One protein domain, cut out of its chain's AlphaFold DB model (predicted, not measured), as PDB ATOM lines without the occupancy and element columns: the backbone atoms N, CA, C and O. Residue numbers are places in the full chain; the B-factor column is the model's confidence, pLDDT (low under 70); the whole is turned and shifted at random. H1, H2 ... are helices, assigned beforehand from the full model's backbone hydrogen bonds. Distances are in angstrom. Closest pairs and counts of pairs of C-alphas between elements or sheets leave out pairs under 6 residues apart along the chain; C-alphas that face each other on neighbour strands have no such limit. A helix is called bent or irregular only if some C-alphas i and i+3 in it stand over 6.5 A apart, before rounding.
ATOM      1  N   HIS A 401      38.516  -3.909  30.872       69.50
ATOM      2  CA  HIS A 401      39.603  -3.881  31.848       69.50
ATOM      3  C   HIS A 401      39.827  -2.458  32.360       69.50
ATOM      4  O   HIS A 401      39.774  -1.484  31.600       69.50
ATOM      5  N   CYS A 402      40.016  -2.343  33.668       76.50
ATOM      6  CA  CYS A 402      40.217  -1.069  34.339       76.50
ATOM      7  C   CYS A 402      41.694  -0.663  34.262       76.50
ATOM      8  O   CYS A 402      42.565  -1.512  34.402       76.50
ATOM      9  N   LEU A 403      42.000   0.631  34.097       79.75
ATOM     10  CA  LEU A 403      43.390   1.106  34.165       79.75
ATOM     11  C   LEU A 403      44.034   0.759  35.522       79.75
ATOM     12  O   LEU A 403      45.194   0.366  35.573       79.75
ATOM     13  N   PHE A 404      43.248   0.844  36.599       83.31
ATOM     14  CA  PHE A 404      43.690   0.612  37.973       83.31
ATOM     15  C   PHE A 404      43.895  -0.868  38.329       83.31
ATOM     16  O   PHE A 404      44.561  -1.151  39.316       83.31
ATOM     17  N   GLU A 405      43.411  -1.815  37.511       84.88
ATOM     18  CA  GLU A 405      43.672  -3.258  37.711       84.88
ATOM     19  C   GLU A 405      45.162  -3.612  37.576       84.88
ATOM     20  O   GLU A 405      45.570  -4.696  37.978       84.88
ATOM     21  N   LYS A 406      45.979  -2.698  37.034       84.25
ATOM     22  CA  LYS A 406      47.434  -2.847  36.901       84.25
ATOM     23  C   LYS A 406      48.230  -2.332  38.109       84.25
ATOM     24  O   LYS A 406      49.452  -2.426  38.089       84.25
ATOM     25  N   LEU A 407      47.579  -1.747  39.119       86.69
ATOM     26  CA  LEU A 407      48.274  -1.220  40.296       86.69
ATOM     27  C   LEU A 407      48.830  -2.360  41.170       86.69
ATOM     28  O   LEU A 407      48.120  -3.348  41.397       86.69
ATOM     29  N   PRO A 408      50.059  -2.228  41.708       85.69
ATOM     30  CA  PRO A 408      50.585  -3.193  42.665       85.69
ATOM     31  C   PRO A 408      49.684  -3.212  43.908       85.69
ATOM     32  O   PRO A 408      49.377  -2.170  44.480       85.69
ATOM     33  N   GLY A 409      49.206  -4.399  44.295       87.25
ATOM     34  CA  GLY A 409      48.282  -4.553  45.423       87.25
ATOM     35  C   GLY A 409      46.795  -4.370  45.095       87.25
ATOM     36  O   GLY A 409      45.996  -4.275  46.020       87.25
ATOM     37  N   TRP A 410      46.381  -4.380  43.817       88.19
ATOM     38  CA  TRP A 410      44.957  -4.306  43.435       88.19
ATOM     39  C   TRP A 410      44.065  -5.307  44.192       88.19
ATOM     40  O   TRP A 410      42.968  -4.963  44.639       88.19
ATOM     41  N   ASN A 411      44.561  -6.532  44.383       87.12
ATOM     42  CA  ASN A 411      43.846  -7.599  45.085       87.12
ATOM     43  C   ASN A 411      43.735  -7.371  46.604       87.12
ATOM     44  O   ASN A 411      42.923  -8.031  47.242       87.12
ATOM     45  N   ASN A 412      44.499  -6.430  47.167       91.94
ATOM     46  CA  ASN A 412      44.467  -6.095  48.592       91.94
ATOM     47  C   ASN A 412      43.389  -5.044  48.913       91.94
ATOM     48  O   ASN A 412      43.036  -4.854  50.073       91.94
ATOM     49  N   PHE A 413      42.860  -4.344  47.902       89.38
ATOM     50  CA  PHE A 413      41.778  -3.383  48.096       89.38
ATOM     51  C   PHE A 413      40.442  -4.079  48.377       89.38
ATOM     52  O   PHE A 413      40.121  -5.105  47.780       89.38
ATOM     53  N   SER A 414      39.612  -3.467  49.229       92.62
ATOM     54  CA  SER A 414      38.246  -3.941  49.463       92.62
ATOM     55  C   SER A 414      37.404  -3.879  48.183       92.62
ATOM     56  O   SER A 414      37.650  -3.064  47.286       92.62
ATOM     57  N   PHE A 415      36.359  -4.709  48.113       90.38
ATOM     58  CA  PHE A 415      35.444  -4.744  46.968       90.38
ATOM     59  C   PHE A 415      34.888  -3.354  46.613       90.38
ATOM     60  O   PHE A 415      34.819  -2.996  45.437       90.38
ATOM     61  N   THR A 416      34.563  -2.538  47.619       91.12
ATOM     62  CA  THR A 416      34.063  -1.168  47.436       91.12
ATOM     63  C   THR A 416      35.079  -0.271  46.730       91.12
ATOM     64  O   THR A 416      34.721   0.449  45.797       91.12
ATOM     65  N   VAL A 417      36.355  -0.336  47.121       89.31
ATOM     66  CA  VAL A 417      37.428   0.456  46.495       89.31
ATOM     67  C   VAL A 417      37.651   0.005  45.053       89.31
ATOM     68  O   VAL A 417      37.675   0.835  44.142       89.31
ATOM     69  N   GLN A 418      37.724  -1.308  44.819       89.12
ATOM     70  CA  GLN A 418      37.857  -1.858  43.469       89.12
ATOM     71  C   GLN A 418      36.676  -1.457  42.568       89.12
ATOM     72  O   GLN A 418      36.868  -1.124  41.396       89.12
ATOM     73  N   TYR A 419      35.451  -1.465  43.104       86.44
ATOM     74  CA  TYR A 419      34.246  -1.044  42.390       86.44
ATOM     75  C   TYR A 419      34.280   0.450  42.040       86.44
ATOM     76  O   TYR A 419      34.074   0.802  40.878       86.44
ATOM     77  N   ASN A 420      34.621   1.316  42.998       87.75
ATOM     78  CA  ASN A 420      34.715   2.762  42.785       87.75
ATOM     79  C   ASN A 420      35.786   3.121  41.743       87.75
ATOM     80  O   ASN A 420      35.520   3.895  40.822       87.75
ATOM     81  N   LEU A 421      36.972   2.506  41.814       87.81
ATOM     82  CA  LEU A 421      38.045   2.716  40.833       87.81
ATOM     83  C   LEU A 421      37.643   2.239  39.428       87.81
ATOM     84  O   LEU A 421      37.922   2.908  38.427       87.81
ATOM     85  N   ARG A 422      36.923   1.113  39.332       85.69
ATOM     86  CA  ARG A 422      36.327   0.652  38.067       85.69
ATOM     87  C   ARG A 422      35.289   1.639  37.533       85.69
ATOM     88  O   ARG A 422      35.274   1.866  36.322       85.69
ATOM     89  N   ASP A 423      34.449   2.229  38.382       84.38
ATOM     90  CA  ASP A 423      33.450   3.216  37.957       84.38
ATOM     91  C   ASP A 423      34.108   4.499  37.425       84.38
ATOM     92  O   ASP A 423      33.792   4.934  36.315       84.38
ATOM     93  N   ILE A 424      35.119   5.026  38.126       86.25
ATOM     94  CA  ILE A 424      35.923   6.186  37.696       86.25
ATOM     95  C   ILE A 424      36.550   5.937  36.315       86.25
ATOM     96  O   ILE A 424      36.392   6.739  35.392       86.25
ATOM     97  N   SER A 425      37.199   4.782  36.135       85.12
ATOM     98  CA  SER A 425      37.832   4.385  34.868       85.12
ATOM     99  C   SER A 425      36.829   4.230  33.713       85.12
ATOM    100  O   SER A 425      37.145   4.519  32.553       85.12
ATOM    101  N   ARG A 426      35.590   3.810  34.003       81.19
ATOM    102  CA  ARG A 426      34.506   3.681  33.011       81.19
ATOM    103  C   ARG A 426      33.836   5.019  32.697       81.19
ATOM    104  O   ARG A 426      33.373   5.214  31.571       81.19
ATOM    105  N   ALA A 427      33.791   5.937  33.657       79.94
ATOM    106  CA  ALA A 427      33.147   7.243  33.561       79.94
ATOM    107  C   ALA A 427      34.161   8.395  33.419       79.94
ATOM    108  O   ALA A 427      33.955   9.463  33.993       79.94
ATOM    109  N   LYS A 428      35.216   8.210  32.607       82.44
ATOM    110  CA  LYS A 428      36.360   9.139  32.465       82.44
ATOM    111  C   LYS A 428      35.978  10.616  32.336       82.44
ATOM    112  O   LYS A 428      36.546  11.451  33.022       82.44
ATOM    113  N   LEU A 429      34.983  10.932  31.503       78.00
ATOM    114  CA  LEU A 429      34.528  12.312  31.293       78.00
ATOM    115  C   LEU A 429      33.922  12.932  32.565       78.00
ATOM    116  O   LEU A 429      34.124  14.106  32.840       78.00
ATOM    117  N   ARG A 430      33.189  12.133  33.353       77.31
ATOM    118  CA  ARG A 430      32.592  12.572  34.621       77.31
ATOM    119  C   ARG A 430      33.655  12.710  35.706       77.31
ATOM    120  O   ARG A 430      33.628  13.682  36.443       77.31
ATOM    121  N   ALA A 431      34.582  11.758  35.784       83.88
ATOM    122  CA  ALA A 431      35.697  11.836  36.719       83.88
ATOM    123  C   ALA A 431      36.544  13.092  36.461       83.88
ATOM    124  O   ALA A 431      36.786  13.858  37.386       83.88
ATOM    125  N   LEU A 432      36.891  13.353  35.194       83.19
ATOM    126  CA  LEU A 432      37.605  14.563  34.783       83.19
ATOM    127  C   LEU A 432      36.837  15.837  35.166       83.19
ATOM    128  O   LEU A 432      37.427  16.754  35.719       83.19
ATOM    129  N   MET A 433      35.523  15.870  34.927       81.62
ATOM    130  CA  MET A 433      34.663  16.993  35.316       81.62
ATOM    131  C   MET A 433      34.722  17.289  36.813       81.62
ATOM    132  O   MET A 433      34.870  18.446  37.195       81.62
ATOM    133  N   CYS A 434      34.598  16.258  37.652       83.94
ATOM    134  CA  CYS A 434      34.647  16.428  39.100       83.94
ATOM    135  C   CYS A 434      36.019  16.935  39.552       83.94
ATOM    136  O   CYS A 434      36.073  17.834  40.382       83.94
ATOM    137  N   VAL A 435      37.107  16.396  38.991       88.62
ATOM    138  CA  VAL A 435      38.472  16.835  39.315       88.62
ATOM    139  C   VAL A 435      38.672  18.293  38.916       88.62
ATOM    140  O   VAL A 435      38.981  19.100  39.779       88.62
ATOM    141  N   ILE A 436      38.410  18.656  37.655       84.75
ATOM    142  CA  ILE A 436      38.592  20.033  37.170       84.75
ATOM    143  C   ILE A 436      37.727  21.008  37.970       84.75
ATOM    144  O   ILE A 436      38.242  22.008  38.454       84.75
ATOM    145  N   GLY A 437      36.437  20.716  38.155       84.81
ATOM    146  CA  GLY A 437      35.541  21.603  38.899       84.81
ATOM    147  C   GLY A 437      35.978  21.802  40.352       84.81
ATOM    148  O   GLY A 437      35.933  22.919  40.858       84.81
ATOM    149  N   THR A 438      36.455  20.738  41.005       89.56
ATOM    150  CA  THR A 438      36.968  20.820  42.380       89.56
ATOM    151  C   THR A 438      38.285  21.591  42.433       89.56
ATOM    152  O   THR A 438      38.422  22.476  43.266       89.56
ATOM    153  N   CYS A 439      39.232  21.308  41.533       89.88
ATOM    154  CA  CYS A 439      40.510  22.014  41.461       89.88
ATOM    155  C   CYS A 439      40.315  23.507  41.199       89.88
ATOM    156  O   CYS A 439      40.920  24.314  41.888       89.88
ATOM    157  N   VAL A 440      39.440  23.879  40.260       86.00
ATOM    158  CA  VAL A 440      39.100  25.283  39.984       86.00
ATOM    159  C   VAL A 440      38.461  25.935  41.208       86.00
ATOM    160  O   VAL A 440      38.866  27.024  41.592       86.00
ATOM    161  N   GLY A 441      37.497  25.271  41.856       86.94
ATOM    162  CA  GLY A 441      36.863  25.801  43.066       86.94
ATOM    163  C   GLY A 441      37.858  26.015  44.211       86.94
ATOM    164  O   GLY A 441      37.847  27.069  44.842       86.94
ATOM    165  N   MET A 442      38.755  25.050  44.440       90.56
ATOM    166  CA  MET A 442      39.836  25.187  45.419       90.56
ATOM    167  C   MET A 442      40.812  26.298  45.029       90.56
ATOM    168  O   MET A 442      41.200  27.069  45.894       90.56
ATOM    169  N   LEU A 443      41.178  26.414  43.749       88.31
ATOM    170  CA  LEU A 443      42.092  27.447  43.259       88.31
ATOM    171  C   LEU A 443      41.523  28.846  43.501       88.31
ATOM    172  O   LEU A 443      42.226  29.687  44.047       88.31
ATOM    173  N   LEU A 444      40.248  29.078  43.175       85.25
ATOM    174  CA  LEU A 444      39.583  30.362  43.429       85.25
ATOM    175  C   LEU A 444      39.526  30.693  44.925       85.25
ATOM    176  O   LEU A 444      39.728  31.838  45.317       85.25
ATOM    177  N   MET A 445      39.280  29.688  45.767       88.81
ATOM    178  CA  MET A 445      39.243  29.864  47.217       88.81
ATOM    179  C   MET A 445      40.634  30.161  47.796       88.81
ATOM    180  O   MET A 445      40.767  31.052  48.631       88.81
ATOM    181  N   VAL A 446      41.669  29.453  47.336       88.38
ATOM    182  CA  VAL A 446      43.065  29.711  47.721       88.38
ATOM    183  C   VAL A 446      43.497  31.097  47.262       88.38
ATOM    184  O   VAL A 446      44.121  31.800  48.044       88.38
ATOM    185  N   TYR A 447      43.130  31.513  46.049       83.38
ATOM    186  CA  TYR A 447      43.433  32.850  45.545       83.38
ATOM    187  C   TYR A 447      42.775  33.933  46.410       83.38
ATOM    188  O   TYR A 447      43.464  34.814  46.911       83.38
ATOM    189  N   GLY A 448      41.473  33.810  46.694       82.69
ATOM    190  CA  GLY A 448      40.758  34.775  47.533       82.69
ATOM    191  C   GLY A 448      41.326  34.900  48.954       82.69
ATOM    192  O   GLY A 448      41.483  36.009  49.457       82.69
ATOM    193  N   VAL A 449      41.679  33.780  49.597       84.69
ATOM    194  CA  VAL A 449      42.311  33.795  50.932       84.69
ATOM    195  C   VAL A 449      43.769  34.267  50.863       84.69
ATOM    196  O   VAL A 449      44.244  34.928  51.782       84.69
ATOM    197  N   GLY A 450      44.475  33.923  49.786       82.31
ATOM    198  CA  GLY A 450      45.868  34.287  49.551       82.31
ATOM    199  C   GLY A 450      46.041  35.791  49.406       82.31
ATOM    200  O   GLY A 450      46.821  36.368  50.153       82.31
ATOM    201  N   CYS A 451      45.263  36.434  48.531       77.19
ATOM    202  CA  CYS A 451      45.296  37.888  48.353       77.19
ATOM    203  C   CYS A 451      45.056  38.634  49.670       77.19
ATOM    204  O   CYS A 451      45.776  39.577  49.969       77.19
ATOM    205  N   ASN A 452      44.105  38.174  50.492       76.56
ATOM    206  CA  ASN A 452      43.795  38.816  51.771       76.56
ATOM    207  C   ASN A 452      44.968  38.754  52.770       76.56
ATOM    208  O   ASN A 452      45.207  39.721  53.475       76.56
ATOM    209  N   ARG A 453      45.727  37.650  52.801       77.88
ATOM    210  CA  ARG A 453      46.895  37.499  53.693       77.88
ATOM    211  C   ARG A 453      48.179  38.131  53.165       77.88
ATOM    212  O   ARG A 453      49.057  38.470  53.954       77.88
ATOM    213  N   LEU A 454      48.332  38.199  51.843       76.94
ATOM    214  CA  LEU A 454      49.560  38.686  51.219       76.94
ATOM    215  C   LEU A 454      49.793  40.171  51.501       76.94
ATOM    216  O   LEU A 454      50.945  40.540  51.687       76.94
ATOM    217  N   VAL A 455      48.733  40.979  51.593       71.62
ATOM    218  CA  VAL A 455      48.838  42.418  51.896       71.62
ATOM    219  C   VAL A 455      49.462  42.642  53.274       71.62
ATOM    220  O   VAL A 455      50.497  43.293  53.360       71.62
ATOM    221  N   ASP A 456      48.916  42.021  54.325       71.31
ATOM    222  CA  ASP A 456      49.469  42.127  55.686       71.31
ATOM    223  C   ASP A 456      50.931  41.661  55.734       71.31
ATOM    224  O   ASP A 456      51.786  42.304  56.327       71.31
ATOM    225  N   THR A 457      51.241  40.566  55.031       74.69
ATOM    226  CA  THR A 457      52.610  40.032  54.984       74.69
ATOM    227  C   THR A 457      53.569  40.977  54.248       74.69
ATOM    228  O   THR A 457      54.731  41.081  54.633       74.69
ATOM    229  N   MET A 458      53.120  41.645  53.179       69.12
ATOM    230  CA  MET A 458      53.926  42.645  52.473       69.12
ATOM    231  C   MET A 458      54.175  43.874  53.347       69.12
ATOM    232  O   MET A 458      55.310  44.336  53.405       69.12
ATOM    233  N   LEU A 459      53.152  44.349  54.064       68.88
ATOM    234  CA  LEU A 459      53.282  45.455  55.013       68.88
ATOM    235  C   LEU A 459      54.276  45.122  56.127       68.88
ATOM    236  O   LEU A 459      55.161  45.924  56.407       68.88
ATOM    237  N   ASP A 460      54.173  43.933  56.722       73.88
ATOM    238  CA  ASP A 460      55.103  43.488  57.762       73.88
ATOM    239  C   ASP A 460      56.546  43.427  57.232       73.88
ATOM    240  O   ASP A 460      57.458  43.941  57.873       73.88
ATOM    241  N   LEU A 461      56.756  42.858  56.037       68.75
ATOM    242  CA  LEU A 461      58.087  42.735  55.428       68.75
ATOM    243  C   LEU A 461      58.715  44.082  55.049       68.75
ATOM    244  O   LEU A 461      59.933  44.205  55.133       68.75
ATOM    245  N   ASN A 462      57.925  45.062  54.599       63.03
ATOM    246  CA  ASN A 462      58.449  46.377  54.215       63.03
ATOM    247  C   ASN A 462      58.706  47.277  55.440       63.03
ATOM    248  O   ASN A 462      59.535  48.178  55.379       63.03
ATOM    249  N   ASN A 463      58.025  47.012  56.563       65.75
ATOM    250  CA  ASN A 463      58.198  47.740  57.823       65.75
ATOM    251  C   ASN A 463      59.296  47.155  58.735       65.75
ATOM    252  O   ASN A 463      59.569  47.719  59.799       65.75
ATOM    253  N   GLU A 464      59.942  46.044  58.360       67.75
ATOM    254  CA  GLU A 464      61.134  45.549  59.058       67.75
ATOM    255  C   GLU A 464      62.324  46.490  58.798       67.75
ATOM    256  O   GLU A 464      62.991  46.431  57.767       67.75
ATOM    257  N   ILE A 465      62.597  47.379  59.757       61.97
ATOM    258  CA  ILE A 465      63.746  48.290  59.714       61.97
ATOM    259  C   ILE A 465      65.026  47.485  59.967       61.97
ATOM    260  O   ILE A 465      65.264  47.009  61.080       61.97
TER     261      ILE A 465
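Overview. This is residues 401 to 465 of the 524 residues of the protein "FtsX domain-containing protein" of Mediterraneibacter butyricigenes (UniProt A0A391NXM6). One long helix, H3, makes most of the length of the printed part, and the shorter helix H2 meets it at its first end to make an L, with the tiny helix H1 beside H2 in the foot. The far arm, residues 433 to 465, of which 433 to 462 belong to H3, sticks out free of the foot. The printed part has 65 residues with three named helices, H1, H2 and H3 in that order, and no named strand; the class is all helix. It is extended, a rod in outline, with a radius of gyration of the C-alphas of 20.9 A and spans of 63 by 25 by 17 A.

Along the chain. H3 runs over residues 428 to 462, 48.5 A from first to last C-alpha, from C-alpha 428 at (36.360, 9.139, 32.465) to C-alpha 462 at (58.449, 46.377, 54.215). It has a kink of 34 degrees near residue 453, and it is neither bent nor irregular, but only just: C-alphas 452 and 455 are 6.2 A apart. H2 is residues 415 to 426, 16.3 A long. H1 is residues 403 to 406, with C-alpha 403 at (43.390, 1.106, 34.165).

Arrangement. H3, with residues 430 to 431 alone, only just touches H2, with 3 pairs of C-alphas within 8 A, and only at the corner by their tight link. The closest C-alphas are those of Ile 424 and Ala 431, 5.7 A apart, and the lines are about perpendicular at 87 degrees. H2 touches H1 with residues 421 to 425 alone, closest at the C-alphas of Leu 403 and Ser 425, 6.5 A. H1 and H3 are apart. Every O i to N i+4 pair is within hydrogen-bond range in H2, and 28 of 31 in H3; H1 is too short for such a pair.

Size, cuts and confidence. The C-alphas of His 401 and Ile 465, the two farthest apart, are 63.9 A apart. The printed part has no cut and no long link. Mean pLDDT of the printed part is 82.0; residues 401, 458 to 459 and 461 to 465 are under 70.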